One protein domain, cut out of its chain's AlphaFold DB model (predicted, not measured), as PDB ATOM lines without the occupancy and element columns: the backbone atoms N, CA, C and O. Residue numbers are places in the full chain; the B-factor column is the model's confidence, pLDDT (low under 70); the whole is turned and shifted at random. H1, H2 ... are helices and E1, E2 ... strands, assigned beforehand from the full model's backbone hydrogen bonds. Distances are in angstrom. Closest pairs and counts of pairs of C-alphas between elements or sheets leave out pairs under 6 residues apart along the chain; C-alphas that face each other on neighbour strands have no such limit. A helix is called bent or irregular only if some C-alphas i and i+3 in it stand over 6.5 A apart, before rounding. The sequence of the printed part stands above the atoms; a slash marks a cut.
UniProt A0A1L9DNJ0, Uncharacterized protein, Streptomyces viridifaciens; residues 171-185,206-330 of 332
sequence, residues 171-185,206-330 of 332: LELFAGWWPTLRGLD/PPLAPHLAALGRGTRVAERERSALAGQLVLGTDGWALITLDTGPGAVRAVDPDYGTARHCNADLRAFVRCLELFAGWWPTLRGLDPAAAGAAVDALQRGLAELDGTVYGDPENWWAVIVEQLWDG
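AT A GLANCE: This is residues 171 to 185 and 206 to 330 of the 332 residues of an uncharacterized protein of Streptomyces viridifaciens (UniProt A0A1L9DNJ0). A small, strongly twisted four-stranded sheet lies in the middle, with H2 over one face and H3 near the same end, and at the other end a cluster of helices in which H5 packs between H4 and H7. H1 lies to one side with few contacts. The printed part has 140 residues with seven named helices and four named strands, in the order H1 H2 H3 E1 E2 E3 E4 H4 H5 H6 H7. The sheet runs E1 E2 E3 E4, antiparallel throughout, and the class is mixed, helices and strands. The whole is compact, with a radius of gyration of the C-alphas of 16.0 A and spans of 48 by 33 by 26 A.

IN THESE COORDINATES: H1, residues 171 to 181, begins with C-alpha 171 at (116.444, 100.618, 105.352) and is irregular: C-alphas 176 and 179 are 7.7 A apart. H2 is residues 208 to 214 and H3 residues 223 to 228. The strands are E1, residues 232 to 237, 13.5 A long; E2, 242 to 246; E3, 252 to 255; and E4, 262 to 266. H4, residues 269 to 286, is 26.2 A long and only just irregular: C-alphas 281 and 284 are 6.8 A apart. H5, residues 291 to 308, is 25.7 A long. H6 is residues 310 to 313, and H7, residues 319 to 328, ends with C-alpha 328 at (101.688, 104.868, 98.334).

HOW THE PARTS SIT: E1 to E4 form a meander, each strand the antiparallel neighbour of the one before. Within hydrogen-bond range are N 233 and O 245 at 2.9 A, N 244 and O 253 at 2.8 A, and N 254 and O 263 at 2.9 A. H2 stands up from the sheet over E2, and H4 is on the opposite face at a height of 7.3 A. H3 is not on the sheet; H1 and H6 only graze it. H4 and H5, a helical hairpin, touch at C-alphas 275 and 305, 5.8 A apart, at a shallow tilt of 13 degrees, opposite ways. H5 touches H7 with residues 295 to 302 alone, closest at C-alphas 298 and 328, 6.7 A. Every O i to N i+4 pair is within hydrogen-bond range in H2, H3, H5 and H7, while H4 has 11 of 14 within range, H6 with its four residues is too short for any O i to N i+4 pair, and H1 has 1 of 7, beside 2 of 8 O i to N i+3 pairs within range.

THE WHOLE: The C-alphas of Glu 223 and Asp 290, the two farthest apart, are 49.0 A apart. Residues 186 to 205 are not printed, and C-alphas 185 and 206 are 25.9 A apart across the cut. Of the links printed whole, none is long. Mean pLDDT of the printed part is 71.9, with residues 171 to 185 among those under 70.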
ATOM      1  N   LEU A 171     115.178 100.560 106.096       33.16
ATOM      2  CA  LEU A 171     116.444 100.618 105.352       33.16
ATOM      3  C   LEU A 171     117.651  99.970 106.078       33.16
ATOM      4  O   LEU A 171     118.577  99.512 105.408       33.16
ATOM      5  N   GLU A 172     117.642  99.860 107.414       33.00
ATOM      6  CA  GLU A 172     118.726  99.220 108.181       33.00
ATOM      7  C   GLU A 172     118.727  97.677 108.068       33.00
ATOM      8  O   GLU A 172     119.804  97.076 108.136       33.00
ATOM      9  N   LEU A 173     117.584  97.030 107.764       39.00
ATOM     10  CA  LEU A 173     117.535  95.602 107.374       39.00
ATOM     11  C   LEU A 173     118.414  95.325 106.155       39.00
ATOM     12  O   LEU A 173     119.118  94.313 106.081       39.00
ATOM     13  N   PHE A 174     118.363  96.239 105.185       38.97
ATOM     14  CA  PHE A 174     118.954  96.044 103.868       38.97
ATOM     15  C   PHE A 174     120.478  96.191 103.887       38.97
ATOM     16  O   PHE A 174     121.155  95.560 103.084       38.97
ATOM     17  N   ALA A 175     121.054  96.954 104.819       31.38
ATOM     18  CA  ALA A 175     122.503  97.149 104.882       31.38
ATOM     19  C   ALA A 175     123.258  95.955 105.507       31.38
ATOM     20  O   ALA A 175     124.392  95.678 105.119       31.38
ATOM     21  N   GLY A 176     122.642  95.230 106.450       35.62
ATOM     22  CA  GLY A 176     123.304  94.147 107.193       35.62
ATOM     23  C   GLY A 176     123.307  92.776 106.504       35.62
ATOM     24  O   GLY A 176     124.210  91.976 106.741       35.62
ATOM     25  N   TRP A 177     122.315  92.491 105.649       34.41
ATOM     26  CA  TRP A 177     122.096  91.156 105.057       34.41
ATOM     27  C   TRP A 177     122.457  91.048 103.567       34.41
ATOM     28  O   TRP A 177     122.592  89.944 103.034       34.41
ATOM     29  N   TRP A 178     122.657  92.179 102.887       35.38
ATOM     30  CA  TRP A 178     122.854  92.240 101.434       35.38
ATOM     31  C   TRP A 178     124.088  91.491 100.888       35.38
ATOM     32  O   TRP A 178     123.964  90.840  99.846       35.38
ATOM     33  N   PRO A 179     125.258  91.472 101.561       31.97
ATOM     34  CA  PRO A 179     126.388  90.651 101.111       31.97
ATOM     35  C   PRO A 179     126.133  89.140 101.239       31.97
ATOM     36  O   PRO A 179     126.742  88.349 100.523       31.97
ATOM     37  N   THR A 180     125.232  88.739 102.138       35.91
ATOM     38  CA  THR A 180     124.980  87.344 102.530       35.91
ATOM     39  C   THR A 180     123.949  86.665 101.622       35.91
ATOM     40  O   THR A 180     124.069  85.473 101.345       35.91
ATOM     41  N   LEU A 181     122.960  87.415 101.120       32.91
ATOM     42  CA  LEU A 181     121.875  86.885 100.280       32.91
ATOM     43  C   LEU A 181     122.233  86.794  98.785       32.91
ATOM     44  O   LEU A 181     121.751  85.896  98.105       32.91
ATOM     45  N   ARG A 182     123.165  87.618  98.277       32.97
ATOM     46  CA  ARG A 182     123.649  87.547  96.877       32.97
ATOM     47  C   ARG A 182     124.289  86.209  96.473       32.97
ATOM     48  O   ARG A 182     124.515  85.990  95.288       32.97
ATOM     49  N   GLY A 183     124.637  85.354  97.435       31.31
ATOM     50  CA  GLY A 183     125.241  84.042  97.185       31.31
ATOM     51  C   GLY A 183     124.242  82.898  96.980       31.31
ATOM     52  O   GLY A 183     124.677  81.776  96.725       31.31
ATOM     53  N   LEU A 184     122.937  83.144  97.124       33.84
ATOM     54  CA  LEU A 184     121.893  82.143  96.916       33.84
ATOM     55  C   LEU A 184     121.353  82.275  95.491       33.84
ATOM     56  O   LEU A 184     120.480  83.089  95.224       33.84
ATOM     57  N   ASP A 185     121.888  81.479  94.568       31.19
ATOM     58  CA  ASP A 185     121.231  81.230  93.285       31.19
ATOM     59  C   ASP A 185     120.118  80.185  93.512       31.19
ATOM     60  O   ASP A 185     120.431  79.033  93.833       31.19
ATOM     61  N   PRO A 206     118.382  81.817 117.525       75.56
ATOM     62  CA  PRO A 206     118.008  81.897 118.930       75.56
ATOM     63  C   PRO A 206     116.480  81.889 119.094       75.56
ATOM     64  O   PRO A 206     115.784  82.564 118.331       75.56
ATOM     65  N   PRO A 207     115.934  81.181 120.098       83.69
ATOM     66  CA  PRO A 207     114.516  81.281 120.417       83.69
ATOM     67  C   PRO A 207     114.158  82.689 120.921       83.69
ATOM     68  O   PRO A 207     114.942  83.325 121.628       83.69
ATOM     69  N   LEU A 208     112.955  83.163 120.594       84.38
ATOM     70  CA  LEU A 208     112.502  84.529 120.881       84.38
ATOM     71  C   LEU A 208     112.475  84.861 122.380       84.38
ATOM     72  O   LEU A 208     113.004  85.891 122.788       84.38
ATOM     73  N   ALA A 209     111.895  83.996 123.212       84.81
ATOM     74  CA  ALA A 209     111.761  84.245 124.649       84.81
ATOM     75  C   ALA A 209     113.110  84.478 125.375       84.81
ATOM     76  O   ALA A 209     113.257  85.518 126.022       84.81
ATOM     77  N   PRO A 210     114.124  83.593 125.263       82.25
ATOM     78  CA  PRO A 210     115.434  83.849 125.859       82.25
ATOM     79  C   PRO A 210     116.153  85.042 125.214       82.25
ATOM     80  O   PRO A 210     116.900  85.733 125.903       82.25
ATOM     81  N   HIS A 211     115.912  85.322 123.929       81.38
ATOM     82  CA  HIS A 211     116.465  86.503 123.269       81.38
ATOM     83  C   HIS A 211     115.907  87.809 123.862       81.38
ATOM     84  O   HIS A 211     116.678  88.700 124.214       81.38
ATOM     85  N   LEU A 212     114.588  87.905 124.063       80.00
ATOM     86  CA  LEU A 212     113.949  89.049 124.724       80.00
ATOM     87  C   LEU A 212     114.445  89.230 126.162       80.00
ATOM     88  O   LEU A 212     114.765  90.350 126.562       80.00
ATOM     89  N   ALA A 213     114.574  88.131 126.913       82.00
ATOM     90  CA  ALA A 213     115.106  88.160 128.272       82.00
ATOM     91  C   ALA A 213     116.546  88.701 128.317       82.00
ATOM     92  O   ALA A 213     116.857  89.539 129.162       82.00
ATOM     93  N   ALA A 214     117.406  88.285 127.380       79.38
ATOM     94  CA  ALA A 214     118.778  88.784 127.272       79.38
ATOM     95  C   ALA A 214     118.849  90.287 126.941       79.38
ATOM     96  O   ALA A 214     119.769  90.968 127.384       79.38
ATOM     97  N   LEU A 215     117.865  90.813 126.204       74.69
ATOM     98  CA  LEU A 215     117.738  92.244 125.900       74.69
ATOM     99  C   LEU A 215     117.104  93.063 127.041       74.69
ATOM    100  O   LEU A 215     117.002  94.283 126.924       74.69
ATOM    101  N   GLY A 216     116.641  92.422 128.121       79.88
ATOM    102  CA  GLY A 216     115.861  93.081 129.175       79.88
ATOM    103  C   GLY A 216     114.483  93.566 128.701       79.88
ATOM    104  O   GLY A 216     113.921  94.502 129.273       79.88
ATOM    105  N   ARG A 217     113.951  92.957 127.636       77.00
ATOM    106  CA  ARG A 217     112.690  93.302 126.961       77.00
ATOM    107  C   ARG A 217     111.633  92.223 127.212       77.00
ATOM    108  O   ARG A 217     111.884  91.239 127.905       77.00
ATOM    109  N   GLY A 218     110.419  92.419 126.702       67.50
ATOM    110  CA  GLY A 218     109.327  91.446 126.828       67.50
ATOM    111  C   GLY A 218     108.694  91.347 128.225       67.50
ATOM    112  O   GLY A 218     107.796  90.536 128.447       67.50
ATOM    113  N   THR A 219     109.120  92.182 129.179       70.62
ATOM    114  CA  THR A 219     108.630  92.169 130.571       70.62
ATOM    115  C   THR A 219     107.190  92.664 130.714       70.62
ATOM    116  O   THR A 219     106.531  92.348 131.701       70.62
ATOM    117  N   ARG A 220     106.689  93.413 129.724       69.56
ATOM    118  CA  ARG A 220     105.322  93.961 129.683       69.56
ATOM    119  C   ARG A 220     104.338  93.090 128.898       69.56
ATOM    120  O   ARG A 220     103.152  93.396 128.876       69.56
ATOM    121  N   VAL A 221     104.816  92.012 128.276       69.06
ATOM    122  CA  VAL A 221     103.989  91.076 127.508       69.06
ATOM    123  C   VAL A 221     103.172  90.242 128.485       69.06
ATOM    124  O   VAL A 221     103.748  89.635 129.392       69.06
ATOM    125  N   ALA A 222     101.853  90.205 128.320       73.62
ATOM    126  CA  ALA A 222     100.999  89.356 129.139       73.62
ATOM    127  C   ALA A 222     101.236  87.859 128.833       73.62
ATOM    128  O   ALA A 222     101.753  87.479 127.782       73.62
ATOM    129  N   GLU A 223     100.947  86.991 129.806       72.19
ATOM    130  CA  GLU A 223     101.349  85.571 129.768       72.19
ATOM    131  C   GLU A 223     100.730  84.798 128.591       72.19
ATOM    132  O   GLU A 223     101.354  83.905 128.012       72.19
ATOM    133  N   ARG A 224      99.511  85.181 128.199       73.00
ATOM    134  CA  ARG A 224      98.799  84.602 127.057       73.00
ATOM    135  C   ARG A 224      99.534  84.888 125.746       73.00
ATOM    136  O   ARG A 224      99.731  83.983 124.942       73.00
ATOM    137  N   GLU A 225      99.946  86.131 125.545       66.56
ATOM    138  CA  GLU A 225     100.688  86.601 124.378       66.56
ATOM    139  C   GLU A 225     102.077  85.958 124.353       66.56
ATOM    140  O   GLU A 225     102.510  85.452 123.323       66.56
ATOM    141  N   ARG A 226     102.728  85.849 125.516       70.56
ATOM    142  CA  ARG A 226     103.996  85.124 125.675       70.56
ATOM    143  C   ARG A 226     103.889  83.658 125.245       70.56
ATOM    144  O   ARG A 226     104.775  83.157 124.559       70.56
ATOM    145  N   SER A 227     102.788  82.996 125.603       72.88
ATOM    146  CA  SER A 227     102.507  81.613 125.199       72.88
ATOM    147  C   SER A 227     102.264  81.484 123.692       72.88
ATOM    148  O   SER A 227     102.723  80.523 123.083       72.88
ATOM    149  N   ALA A 228     101.596  82.461 123.070       70.38
ATOM    150  CA  ALA A 228     101.368  82.492 121.620       70.38
ATOM    151  C   ALA A 228     102.651  82.738 120.802       70.38
ATOM    152  O   ALA A 228     102.707  82.406 119.621       70.38
ATOM    153  N   LEU A 229     103.684  83.308 121.427       72.94
ATOM    154  CA  LEU A 229     105.007  83.527 120.840       72.94
ATOM    155  C   LEU A 229     105.987  82.368 121.102       72.94
ATOM    156  O   LEU A 229     107.145  82.417 120.668       72.94
ATOM    157  N   ALA A 230     105.558  81.329 121.825       80.31
ATOM    158  CA  ALA A 230     106.364  80.139 122.048       80.31
ATOM    159  C   ALA A 230     106.663  79.433 120.715       80.31
ATOM    160  O   ALA A 230     105.816  79.356 119.833       80.31
ATOM    161  N   GLY A 231     107.884  78.913 120.560       81.31
ATOM    162  CA  GLY A 231     108.299  78.252 119.317       81.31
ATOM    163  C   GLY A 231     108.750  79.203 118.204       81.31
ATOM    164  O   GLY A 231     109.032  78.741 117.101       81.31
ATOM    165  N   GLN A 232     108.880  80.504 118.472       85.81
ATOM    166  CA  GLN A 232     109.465  81.436 117.511       85.81
ATOM    167  C   GLN A 232     110.994  81.499 117.593       85.81
ATOM    168  O   GLN A 232     111.578  81.524 118.681       85.81
ATOM    169  N   LEU A 233     111.636  81.574 116.427       81.31
ATOM    170  CA  LEU A 233     113.080  81.736 116.252       81.31
ATOM    171  C   LEU A 233     113.385  83.120 115.675       81.31
ATOM    172  O   LEU A 233     112.749  83.525 114.708       81.31
ATOM    173  N   VAL A 234     114.352  83.848 116.232       80.19
ATOM    174  CA  VAL A 234     114.686  85.213 115.787       80.19
ATOM    175  C   VAL A 234     115.610  85.165 114.577       80.19
ATOM    176  O   VAL A 234     116.763  84.746 114.681       80.19
ATOM    177  N   LEU A 235     115.106  85.629 113.438       73.88
ATOM    178  CA  LEU A 235     115.851  85.752 112.189       73.88
ATOM    179  C   LEU A 235     116.650  87.055 112.148       73.88
ATOM    180  O   LEU A 235     117.782  87.057 111.683       73.88
ATOM    181  N   GLY A 236     116.079  88.154 112.647       70.62
ATOM    182  CA  GLY A 236     116.684  89.483 112.586       70.62
ATOM    183  C   GLY A 236     115.789  90.558 113.195       70.62
ATOM    184  O   GLY A 236     114.982  90.276 114.078       70.62
ATOM    185  N   THR A 237     115.922  91.798 112.728       66.69
ATOM    186  CA  THR A 237     115.120  92.944 113.186       66.69
ATOM    187  C   THR A 237     114.881  93.925 112.049       66.69
ATOM    188  O   THR A 237     115.766  94.087 111.215       66.69
ATOM    189  N   ASP A 238     113.724  94.594 112.041       59.38
ATOM    190  CA  ASP A 238     113.402  95.685 111.109       59.38
ATOM    191  C   ASP A 238     113.844  97.086 111.566       59.38
ATOM    192  O   ASP A 238     113.462  98.097 110.977       59.38
ATOM    193  N   GLY A 239     114.671  97.138 112.615       53.94
ATOM    194  CA  GLY A 239     115.096  98.365 113.284       53.94
ATOM    195  C   GLY A 239     114.254  98.699 114.520       53.94
ATOM    196  O   GLY A 239     114.694  99.490 115.355       53.94
ATOM    197  N   TRP A 240     113.084  98.071 114.682       64.38
ATOM    198  CA  TRP A 240     112.290  98.130 115.913       64.38
ATOM    199  C   TRP A 240     111.786  96.750 116.341       64.38
ATOM    200  O   TRP A 240     112.086  96.287 117.442       64.38
ATOM    201  N   ALA A 241     111.031  96.087 115.469       71.81
ATOM    202  CA  ALA A 241     110.488  94.763 115.698       71.81
ATOM    203  C   ALA A 241     111.552  93.683 115.468       71.81
ATOM    204  O   ALA A 241     112.512  93.853 114.708       71.81
ATOM    205  N   LEU A 242     111.365  92.541 116.123       76.25
ATOM    206  CA  LEU A 242     112.124  91.326 115.864       76.25
ATOM    207  C   LEU A 242     111.434  90.544 114.751       76.25
ATOM    208  O   LEU A 242     110.258  90.213 114.864       76.25
ATOM    209  N   ILE A 243     112.172  90.222 113.693       80.12
ATOM    210  CA  ILE A 243     111.679  89.349 112.632       80.12
ATOM    211  C   ILE A 243     111.912  87.909 113.063       80.12
ATOM    212  O   ILE A 243     113.043  87.517 113.368       80.12
ATOM    213  N   THR A 244     110.845  87.121 113.099       82.56
ATOM    214  CA  THR A 244     110.844  85.774 113.654       82.56
ATOM    215  C   THR A 244     110.236  84.752 112.703       82.56
ATOM    216  O   THR A 244     109.403  85.079 111.863       82.56
ATOM    217  N   LEU A 245     110.659  83.499 112.849       82.50
ATOM    218  CA  LEU A 245     110.067  82.327 112.214       82.50
ATOM    219  C   LEU A 245     109.288  81.534 113.257       82.50
ATOM    220  O   LEU A 245     109.863  81.085 114.249       82.50
ATOM    221  N   ASP A 246     108.005  81.326 113.012       84.38
ATOM    222  CA  ASP A 246     107.154  80.463 113.818       84.38
ATOM    223  C   ASP A 246     107.367  78.993 113.424       84.38
ATOM    224  O   ASP A 246     107.029  78.583 112.317       84.38
ATOM    225  N   THR A 247     107.959  78.184 114.308       78.50
ATOM    226  CA  THR A 247     108.330  76.790 113.980       78.50
ATOM    227  C   THR A 247     107.149  75.827 113.883       78.50
ATOM    228  O   THR A 247     107.334  74.711 113.404       78.50
ATOM    229  N   GLY A 248     105.950  76.235 114.313       79.75
ATOM    230  CA  GLY A 248     104.729  75.451 114.117       79.75
ATOM    231  C   GLY A 248     104.192  75.598 112.685       79.75
ATOM    232  O   GLY A 248     104.413  74.715 111.859       79.75
ATOM    233  N   PRO A 249     103.476  76.695 112.374       76.50
ATOM    234  CA  PRO A 249     102.928  76.977 111.047       76.50
ATOM    235  C   PRO A 249     103.968  77.349 109.975       76.50
ATOM    236  O   PRO A 249     103.625  77.333 108.799       76.50
ATOM    237  N   GLY A 250     105.207  77.699 110.335       79.81
ATOM    238  CA  GLY A 250     106.253  78.104 109.384       79.81
ATOM    239  C   GLY A 250     106.233  79.586 108.992       79.81
ATOM    240  O   GLY A 250     107.122  80.020 108.263       79.81
ATOM    241  N   ALA A 251     105.265  80.361 109.486       85.50
ATOM    242  CA  ALA A 251     105.070  81.762 109.124       85.50
ATOM    243  C   ALA A 251     106.175  82.684 109.654       85.50
ATOM    244  O   ALA A 251     106.677  82.511 110.769       85.50
ATOM    245  N   VAL A 252     106.509  83.711 108.871       83.12
ATOM    246  CA  VAL A 252     107.397  84.797 109.295       83.12
ATOM    247  C   VAL A 252     106.566  85.917 109.903       83.12
ATOM    248  O   VAL A 252     105.545  86.315 109.340       83.12
ATOM    249  N   ARG A 253     106.999  86.436 111.054       86.06
ATOM    250  CA  ARG A 253     106.290  87.468 111.815       86.06
ATOM    251  C   ARG A 253     107.230  88.598 112.227       86.06
ATOM    252  O   ARG A 253     108.415  88.374 112.452       86.06
ATOM    253  N   ALA A 254     106.683  89.798 112.386       84.62
ATOM    254  CA  ALA A 254     107.355  90.928 113.016       84.62
ATOM    255  C   ALA A 254     106.782  91.111 114.424       84.62
ATOM    256  O   ALA A 254     105.607  91.447 114.579       84.62
ATOM    257  N   VAL A 255     107.598  90.857 115.445       81.25
ATOM    258  CA  VAL A 255     107.200  90.889 116.856       81.25
ATOM    259  C   VAL A 255     107.712  92.152 117.523       81.25
ATOM    260  O   VAL A 255     108.917  92.411 117.541       81.25
ATOM    261  N   ASP A 256     106.808  92.914 118.129       80.00
ATOM    262  CA  ASP A 256     107.183  94.033 118.982       80.00
ATOM    263  C   ASP A 256     107.875  93.513 120.262       80.00
ATOM    264  O   ASP A 256     107.286  92.717 121.004       80.00
ATOM    265  N   PRO A 257     109.116  93.939 120.552       73.25
ATOM    266  CA  PRO A 257     109.883  93.400 121.670       73.25
ATOM    267  C   PRO A 257     109.380  93.854 123.049       73.25
ATOM    268  O   PRO A 257     109.730  93.234 124.052       73.25
ATOM    269  N   ASP A 258     108.585  94.923 123.133       74.19
ATOM    270  CA  ASP A 258     108.061  95.448 124.394       74.19
ATOM    271  C   ASP A 258     106.652  94.915 124.687       74.19
ATOM    272  O   ASP A 258     106.362  94.548 125.830       74.19
ATOM    273  N   TYR A 259     105.795  94.847 123.667       70.56
ATOM    274  CA  TYR A 259     104.375  94.507 123.805       70.56
ATOM    275  C   TYR A 259     104.029  93.080 123.369       70.56
ATOM    276  O   TYR A 259     102.972  92.576 123.743       70.56
ATOM    277  N   GLY A 260     104.914  92.402 122.630       71.06
ATOM    278  CA  GLY A 260     104.700  91.022 122.183       71.06
ATOM    279  C   GLY A 260     103.579  90.882 121.151       71.06
ATOM    280  O   GLY A 260     103.125  89.775 120.868       71.06
ATOM    281  N   THR A 261     103.117  91.994 120.581       77.50
ATOM    282  CA  THR A 261     102.218  91.981 119.432       77.50
ATOM    283  C   THR A 261     102.991  91.502 118.207       77.50
ATOM    284  O   THR A 261     104.139  91.889 117.996       77.50
ATOM    285  N   ALA A 262     102.378  90.631 117.408       82.69
ATOM    286  CA  ALA A 262     103.008  90.041 116.235       82.69
ATOM    287  C   ALA A 262     102.194  90.352 114.982       82.69
ATOM    288  O   ALA A 262     101.018  89.998 114.909       82.69
ATOM    289  N   ARG A 263     102.838  90.965 113.990       83.38
ATOM    290  CA  ARG A 263     102.283  91.160 112.647       83.38
ATOM    291  C   ARG A 263     102.726  90.027 111.742       83.38
ATOM    292  O   ARG A 263     103.857  89.551 111.859       83.38
ATOM    293  N   HIS A 264     101.854  89.595 110.840       87.19
ATOM    294  CA  HIS A 264     102.229  88.629 109.811       87.19
ATOM    295  C   HIS A 264     103.133  89.307 108.776       87.19
ATOM    296  O   HIS A 264     102.844  90.418 108.331       87.19
ATOM    297  N   CYS A 265     104.236  88.653 108.415       84.81
ATOM    298  CA  CYS A 265     105.079  89.067 107.297       84.81
ATOM    299  C   CYS A 265     104.766  88.208 106.081       84.81
ATOM    300  O   CYS A 265     104.346  88.749 105.072       84.81
ATOM    301  N   ASN A 266     104.943  86.890 106.184       90.31
ATOM    302  CA  ASN A 266     104.776  85.954 105.074       90.31
ATOM    303  C   ASN A 266     104.375  84.564 105.571       90.31
ATOM    304  O   ASN A 266     104.683  84.183 106.703       90.31
ATOM    305  N   ALA A 267     103.732  83.792 104.698       84.31
ATOM    306  CA  ALA A 267     103.307  82.419 104.947       84.31
ATOM    307  C   ALA A 267     104.474  81.494 105.318       84.31
ATOM    308  O   ALA A 267     104.300  80.604 106.148       84.31
ATOM    309  N   ASP A 268     105.657  81.723 104.738       81.56
ATOM    310  CA  ASP A 268     106.867  80.970 105.047       81.56
ATOM    311  C   ASP A 268     108.166  81.757 104.789       81.56
ATOM    312  O   ASP A 268     108.175  82.855 104.225       81.56
ATOM    313  N   LEU A 269     109.295  81.180 105.220       76.56
ATOM    314  CA  LEU A 269     110.623  81.780 105.068       76.56
ATOM    315  C   LEU A 269     111.033  81.983 103.600       76.56
ATOM    316  O   LEU A 269     111.721  82.953 103.287       76.56
ATOM    317  N   ARG A 270     110.641  81.079 102.695       77.94
ATOM    318  CA  ARG A 270     110.993  81.180 101.274       77.94
ATOM    319  C   ARG A 270     110.245  82.342 100.632       77.94
ATOM    320  O   ARG A 270     110.862  83.119  99.907       77.94
ATOM    321  N   ALA A 271     108.951  82.464 100.908       75.50
ATOM    322  CA  ALA A 271     108.130  83.593 100.498       75.50
ATOM    323  C   ALA A 271     108.715  84.914 101.017       75.50
ATOM    324  O   ALA A 271     108.957  85.822 100.224       75.50
ATOM    325  N   PHE A 272     109.063  84.978 102.308       81.12
ATOM    326  CA  PHE A 272     109.688  86.162 102.909       81.12
ATOM    327  C   PHE A 272     110.969  86.590 102.186       81.12
ATOM    328  O   PHE A 272     111.100  87.752 101.803       81.12
ATOM    329  N   VAL A 273     111.894  85.657 101.935       77.19
ATOM    330  CA  VAL A 273     113.149  85.960 101.225       77.19
ATOM    331  C   VAL A 273     112.883  86.440  99.798       77.19
ATOM    332  O   VAL A 273     113.469  87.438  99.386       77.19
ATOM    333  N   ARG A 274     111.965  85.807  99.057       75.75
ATOM    334  CA  ARG A 274     111.627  86.244  97.690       75.75
ATOM    335  C   ARG A 274     110.982  87.630  97.663       75.75
ATOM    336  O   ARG A 274     111.291  88.420  96.776       75.75
ATOM    337  N   CYS A 275     110.111  87.943  98.625       79.00
ATOM    338  CA  CYS A 275     109.522  89.276  98.754       79.00
ATOM    339  C   CYS A 275     110.590  90.332  99.069       79.00
ATOM    340  O   CYS A 275     110.582  91.411  98.479       79.00
ATOM    341  N   LEU A 276     111.557  90.009  99.937       77.31
ATOM    342  CA  LEU A 276     112.702  90.881 100.216       77.31
ATOM    343  C   LEU A 276     113.593  91.089  98.984       77.31
ATOM    344  O   LEU A 276     114.025  92.213  98.738       77.31
ATOM    345  N   GLU A 277     113.860  90.041  98.203       77.81
ATOM    346  CA  GLU A 277     114.626  90.132  96.953       77.81
ATOM    347  C   GLU A 277     113.932  91.034  95.929       77.81
ATOM    348  O   GLU A 277     114.575  91.917  95.354       77.81
ATOM    349  N   LEU A 278     112.617  90.858  95.744       81.06
ATOM    350  CA  LEU A 278     111.802  91.719  94.887       81.06
ATOM    351  C   LEU A 278     111.901  93.178  95.341       81.06
ATOM    352  O   LEU A 278     112.243  94.047  94.539       81.06
ATOM    353  N   PHE A 279     111.653  93.440  96.626       79.62
ATOM    354  CA  PHE A 279     111.706  94.788  97.183       79.62
ATOM    355  C   PHE A 279     113.093  95.420  97.027       79.62
ATOM    356  O   PHE A 279     113.205  96.575  96.628       79.62
ATOM    357  N   ALA A 280     114.167  94.673  97.294       70.81
ATOM    358  CA  ALA A 280     115.532  95.181  97.199       70.81
ATOM    359  C   ALA A 280     115.967  95.477  95.754       70.81
ATOM    360  O   ALA A 280     116.737  96.411  95.526       70.81
ATOM    361  N   GLY A 281     115.483  94.701  94.779       69.31
ATOM    362  CA  GLY A 281     115.691  94.977  93.354       69.31
ATOM    363  C   GLY A 281     114.870  96.168  92.856       69.31
ATOM    364  O   GLY A 281     115.348  96.946  92.032       69.31
ATOM    365  N   TRP A 282     113.661  96.329  93.391       84.94
ATOM    366  CA  TRP A 282     112.730  97.402  93.057       84.94
ATOM    367  C   TRP A 282     113.119  98.754  93.671       84.94
ATOM    368  O   TRP A 282     113.109  99.772  92.990       84.94
ATOM    369  N   TRP A 283     113.529  98.793  94.938       74.62
ATOM    370  CA  TRP A 283     113.743 100.037  95.688       74.62
ATOM    371  C   TRP A 283     114.635 101.080  94.985       74.62
ATOM    372  O   TRP A 283     114.257 102.252  94.899       74.62
ATOM    373  N   PRO A 284     115.800 100.712  94.414       72.75
ATOM    374  CA  PRO A 284     116.656 101.674  93.727       72.75
ATOM    375  C   PRO A 284     116.019 102.281  92.471       72.75
ATOM    376  O   PRO A 284     116.451 103.358  92.058       72.75
ATOM    377  N   THR A 285     115.025 101.617  91.864       76.19
ATOM    378  CA  THR A 285     114.384 102.073  90.621       76.19
ATOM    379  C   THR A 285     113.431 103.240  90.843       76.19
ATOM    380  O   THR A 285     113.075 103.902  89.877       76.19
ATOM    381  N   LEU A 286     113.041 103.526  92.090       71.50
ATOM    382  CA  LEU A 286     112.207 104.684  92.417       71.50
ATOM    383  C   LEU A 286     112.938 106.025  92.278       71.50
ATOM    384  O   LEU A 286     112.302 107.073  92.156       71.50
ATOM    385  N   ARG A 287     114.277 106.030  92.310       72.00
ATOM    386  CA  ARG A 287     115.041 107.282  92.308       72.00
ATOM    387  C   ARG A 287     114.854 108.042  91.001       72.00
ATOM    388  O   ARG A 287     115.174 107.540  89.929       72.00
ATOM    389  N   GLY A 288     114.435 109.298  91.120       69.56
ATOM    390  CA  GLY A 288     114.276 110.198  89.979       69.56
ATOM    391  C   GLY A 288     113.018 109.943  89.153       69.56
ATOM    392  O   GLY A 288     112.855 110.597  88.125       69.56
ATOM    393  N   LEU A 289     112.132 109.039  89.588       72.75
ATOM    394  CA  LEU A 289     110.810 108.914  88.992       72.75
ATOM    395  C   LEU A 289     109.951 110.127  89.346       72.75
ATOM    396  O   LEU A 289     110.014 110.658  90.458       72.75
ATOM    397  N   ASP A 290     109.127 110.546  88.391       70.50
ATOM    398  CA  ASP A 290     108.037 111.463  88.679       70.50
ATOM    399  C   ASP A 290     106.932 110.756  89.495       70.50
ATOM    400  O   ASP A 290     106.890 109.523  89.562       70.50
ATOM    401  N   PRO A 291     106.019 111.516  90.120       63.03
ATOM    402  CA  PRO A 291     104.903 110.976  90.892       63.03
ATOM    403  C   PRO A 291     104.071 109.868  90.238       63.03
ATOM    404  O   PRO A 291     103.701 108.905  90.908       63.03
ATOM    405  N   ALA A 292     103.750 109.999  88.950       63.91
ATOM    406  CA  ALA A 292     102.888 109.045  88.262       63.91
ATOM    407  C   ALA A 292     103.651 107.746  87.967       63.91
ATOM    408  O   ALA A 292     103.131 106.650  88.183       63.91
ATOM    409  N   ALA A 293     104.910 107.868  87.543       66.75
ATOM    410  CA  ALA A 293     105.806 106.737  87.338       66.75
ATOM    411  C   ALA A 293     106.127 106.011  88.656       66.75
ATOM    412  O   ALA A 293     106.162 104.781  88.685       66.75
ATOM    413  N   ALA A 294     106.300 106.750  89.755       69.38
ATOM    414  CA  ALA A 294     106.472 106.183  91.090       69.38
ATOM    415  C   ALA A 294     105.228 105.397  91.525       69.38
ATOM    416  O   ALA A 294     105.356 104.263  91.978       69.38
ATOM    417  N   GLY A 295     104.026 105.938  91.300       67.00
ATOM    418  CA  GLY A 295     102.781 105.226  91.582       67.00
ATOM    419  C   GLY A 295     102.659 103.913  90.802       67.00
ATOM    420  O   GLY A 295     102.385 102.868  91.387       67.00
ATOM    421  N   ALA A 296     102.945 103.925  89.498       73.56
ATOM    422  CA  ALA A 296     102.950 102.702  88.691       73.56
ATOM    423  C   ALA A 296     103.997 101.677  89.174       73.56
ATOM    424  O   ALA A 296     103.753 100.469  89.140       73.56
ATOM    425  N   ALA A 297     105.152 102.146  89.651       77.19
ATOM    426  CA  ALA A 297     106.179 101.285  90.224       77.19
ATOM    427  C   ALA A 297     105.732 100.654  91.555       77.19
ATOM    428  O   ALA A 297     105.996  99.470  91.762       77.19
ATOM    429  N   VAL A 298     105.052 101.399  92.437       78.88
ATOM    430  CA  VAL A 298     104.503 100.870  93.702       78.88
ATOM    431  C   VAL A 298     103.394  99.849  93.436       78.88
ATOM    432  O   VAL A 298     103.407  98.782  94.045       78.88
ATOM    433  N   ASP A 299     102.503 100.102  92.475       76.19
ATOM    434  CA  ASP A 299     101.488  99.127  92.047       76.19
ATOM    435  C   ASP A 299     102.120  97.816  91.544       76.19
ATOM    436  O   ASP A 299     101.701  96.720  91.921       76.19
ATOM    437  N   ALA A 300     103.178  97.914  90.731       82.12
ATOM    438  CA  ALA A 300     103.900  96.742  90.243       82.12
ATOM    439  C   ALA A 300     104.576  95.954  91.379       82.12
ATOM    440  O   ALA A 300     104.520  94.723  91.378       82.12
ATOM    441  N   LEU A 301     105.173  96.640  92.364       86.25
ATOM    442  CA  LEU A 301     105.694  95.991  93.571       86.25
ATOM    443  C   LEU A 301     104.576  95.268  94.320       86.25
ATOM    444  O   LEU A 301     104.741  94.108  94.686       86.25
ATOM    445  N   GLN A 302     103.451  95.945  94.548       83.75
ATOM    446  CA  GLN A 302     102.334  95.415  95.317       83.75
ATOM    447  C   GLN A 302     101.764  94.140  94.680       83.75
ATOM    448  O   GLN A 302     101.553  93.140  95.366       83.75
ATOM    449  N   ARG A 303     101.588  94.133  93.354       80.19
ATOM    450  CA  ARG A 303     101.189  92.928  92.611       80.19
ATOM    451  C   ARG A 303     102.244  91.827  92.699       80.19
ATOM    452  O   ARG A 303     101.896  90.689  92.995       80.19
ATOM    453  N   GLY A 304     103.523  92.164  92.532       87.38
ATOM    454  CA  GLY A 304     104.612  91.194  92.645       87.38
ATOM    455  C   GLY A 304     104.698  90.547  94.032       87.38
ATOM    456  O   GLY A 304     104.874  89.339  94.133       87.38
ATOM    457  N   LEU A 305     104.512  91.314  95.110       87.25
ATOM    458  CA  LEU A 305     104.454  90.777  96.474       87.25
ATOM    459  C   LEU A 305     103.273  89.813  96.648       87.25
ATOM    460  O   LEU A 305     103.450  88.745  97.229       87.25
ATOM    461  N   ALA A 306     102.105  90.150  96.096       84.19
ATOM    462  CA  ALA A 306     100.918  89.302  96.169       84.19
ATOM    463  C   ALA A 306     101.070  87.988  95.376       84.19
ATOM    464  O   ALA A 306     100.615  86.935  95.820       84.19
ATOM    465  N   GLU A 307     101.742  88.032  94.221       87.31
ATOM    466  CA  GLU A 307     102.069  86.846  93.417       87.31
ATOM    467  C   GLU A 307     103.050  85.908  94.135       87.31
ATOM    468  O   GLU A 307     102.979  84.685  93.987       87.31
ATOM    469  N   LEU A 308     103.988  86.474  94.896       83.31
ATOM    470  CA  LEU A 308     104.935  85.708  95.701       83.31
ATOM    471  C   LEU A 308     104.261  85.078  96.918       83.31
ATOM    472  O   LEU A 308     104.569  83.932  97.251       83.31
ATOM    473  N   ASP A 309     103.375  85.831  97.566       87.75
ATOM    474  CA  ASP A 309     102.626  85.412  98.739       87.75
ATOM    475  C   ASP A 309     101.395  86.304  98.950       87.75
ATOM    476  O   ASP A 309     101.485  87.419  99.454       87.75
ATOM    477  N   GLY A 310     100.211  85.792  98.621       80.50
ATOM    478  CA  GLY A 310      98.966  86.541  98.800       80.50
ATOM    479  C   GLY A 310      98.616  86.819 100.266       80.50
ATOM    480  O   GLY A 310      97.885  87.763 100.563       80.50
ATOM    481  N   THR A 311      99.153  86.039 101.214       86.69
ATOM    482  CA  THR A 311      98.819  86.191 102.642       86.69
ATOM    483  C   THR A 311      99.299  87.521 103.216       86.69
ATOM    484  O   THR A 311      98.755  87.985 104.218       86.69
ATOM    485  N   VAL A 312     100.259  88.177 102.558       83.06
ATOM    486  CA  VAL A 312     100.811  89.462 102.995       83.06
ATOM    487  C   VAL A 312      99.775  90.591 102.999       83.06
ATOM    488  O   VAL A 312      99.936  91.539 103.761       83.06
ATOM    489  N   TYR A 313      98.689  90.455 102.228       80.81
ATOM    490  CA  TYR A 313      97.565  91.401 102.172       80.81
ATOM    491  C   TYR A 313      96.280  90.868 102.823       80.81
ATOM    492  O   TYR A 313      95.223  91.467 102.670       80.81
ATOM    493  N   GLY A 314      96.351  89.750 103.556       67.69
ATOM    494  CA  GLY A 314      95.202  89.189 104.282       67.69
ATOM    495  C   GLY A 314      94.814  89.940 105.565       67.69
ATOM    496  O   GLY A 314      93.934  89.477 106.282       67.69
ATOM    497  N   ASP A 315      95.511  91.029 105.894       71.12
ATOM    498  CA  ASP A 315      95.177  91.987 106.953       71.12
ATOM    499  C   ASP A 315      95.949  93.299 106.667       71.12
ATOM    500  O   ASP A 315      97.139  93.228 106.334       71.12
ATOM    501  N   PRO A 316      95.330  94.494 106.757       66.44
ATOM    502  CA  PRO A 316      96.013  95.771 106.525       66.44
ATOM    503  C   PRO A 316      97.145  96.067 107.522       66.44
ATOM    504  O   PRO A 316      98.054  96.823 107.194       66.44
ATOM    505  N   GLU A 317      97.133  95.455 108.708       70.25
ATOM    506  CA  GLU A 317      98.192  95.590 109.714       70.25
ATOM    507  C   GLU A 317      99.371  94.633 109.474       70.25
ATOM    508  O   GLU A 317     100.339  94.621 110.246       70.25
ATOM    509  N   ASN A 318      99.321  93.821 108.414       80.62
ATOM    510  CA  ASN A 318     100.443  92.978 108.025       80.62
ATOM    511  C   ASN A 318     101.651  93.817 107.619       80.62
ATOM    512  O   ASN A 318     101.544  94.919 107.086       80.62
ATOM    513  N   TRP A 319     102.837  93.259 107.837       84.19
ATOM    514  CA  TRP A 319     104.093  93.989 107.711       84.19
ATOM    515  C   TRP A 319     104.299  94.584 106.308       84.19
ATOM    516  O   TRP A 319     104.594  95.770 106.181       84.19
ATOM    517  N   TRP A 320     104.061  93.801 105.250       83.00
ATOM    518  CA  TRP A 320     104.132  94.303 103.872       83.00
ATOM    519  C   TRP A 320     102.974  95.225 103.499       83.00
ATOM    520  O   TRP A 320     103.189  96.156 102.727       83.00
ATOM    521  N   ALA A 321     101.769  94.998 104.030       76.81
ATOM    522  CA  ALA A 321     100.624  95.873 103.780       76.81
ATOM    523  C   ALA A 321     100.905  97.296 104.287       76.81
ATOM    524  O   ALA A 321     100.719  98.255 103.540       76.81
ATOM    525  N   VAL A 322     101.476  97.412 105.492       73.06
ATOM    526  CA  VAL A 322     101.907  98.687 106.085       73.06
ATOM    527  C   VAL A 322     103.033  99.337 105.278       73.06
ATOM    528  O   VAL A 322     102.990 100.538 105.024       73.06
ATOM    529  N   ILE A 323     104.041  98.571 104.845       74.25
ATOM    530  CA  ILE A 323     105.136  99.113 104.020       74.25
ATOM    531  C   ILE A 323     104.597  99.665 102.700       74.25
ATOM    532  O   ILE A 323     104.955 100.768 102.300       74.25
ATOM    533  N   VAL A 324     103.734  98.919 102.014       77.50
ATOM    534  CA  VAL A 324     103.192  99.350 100.723       77.50
ATOM    535  C   VAL A 324     102.240 100.532 100.884       77.50
ATOM    536  O   VAL A 324     102.280 101.442 100.062       77.50
ATOM    537  N   GLU A 325     101.449 100.582 101.958       69.81
ATOM    538  CA  GLU A 325     100.658 101.770 102.297       69.81
ATOM    539  C   GLU A 325     101.564 103.000 102.457       69.81
ATOM    540  O   GLU A 325     101.332 104.030 101.831       69.81
ATOM    541  N   GLN A 326     102.671 102.869 103.189       65.75
ATOM    542  CA  GLN A 326     103.636 103.957 103.361       65.75
ATOM    543  C   GLN A 326     104.312 104.383 102.057       65.75
ATOM    544  O   GLN A 326     104.649 105.556 101.907       65.75
ATOM    545  N   LEU A 327     104.513 103.460 101.117       71.06
ATOM    546  CA  LEU A 327     105.045 103.764  99.789       71.06
ATOM    547  C   LEU A 327     104.040 104.500  98.914       71.06
ATOM    548  O   LEU A 327     104.416 105.451  98.232       71.06
ATOM    549  N   TRP A 328     102.767 104.107  98.963       66.31
ATOM    550  CA  TRP A 328     101.688 104.868  98.334       66.31
ATOM    551  C   TRP A 328     101.581 106.271  98.904       66.31
ATOM    552  O   TRP A 328     101.367 107.248  98.185       66.31
ATOM    553  N   ASP A 329     101.819 106.365 100.200       59.31
ATOM    554  CA  ASP A 329     101.900 107.621 100.895       59.31
ATOM    555  C   ASP A 329     103.237 108.331 100.608       59.31
ATOM    556  O   ASP A 329     103.340 109.514 100.845       59.31
ATOM    557  N   GLY A 330     104.273 107.728 100.029       55.34
ATOM    558  CA  GLY A 330     105.561 108.408  99.805       55.34
ATOM    559  C   GLY A 330     106.275 108.811 101.105       55.34
ATOM    560  O   GLY A 330     106.975 109.823 101.152       55.34
TER     561      GLY A 330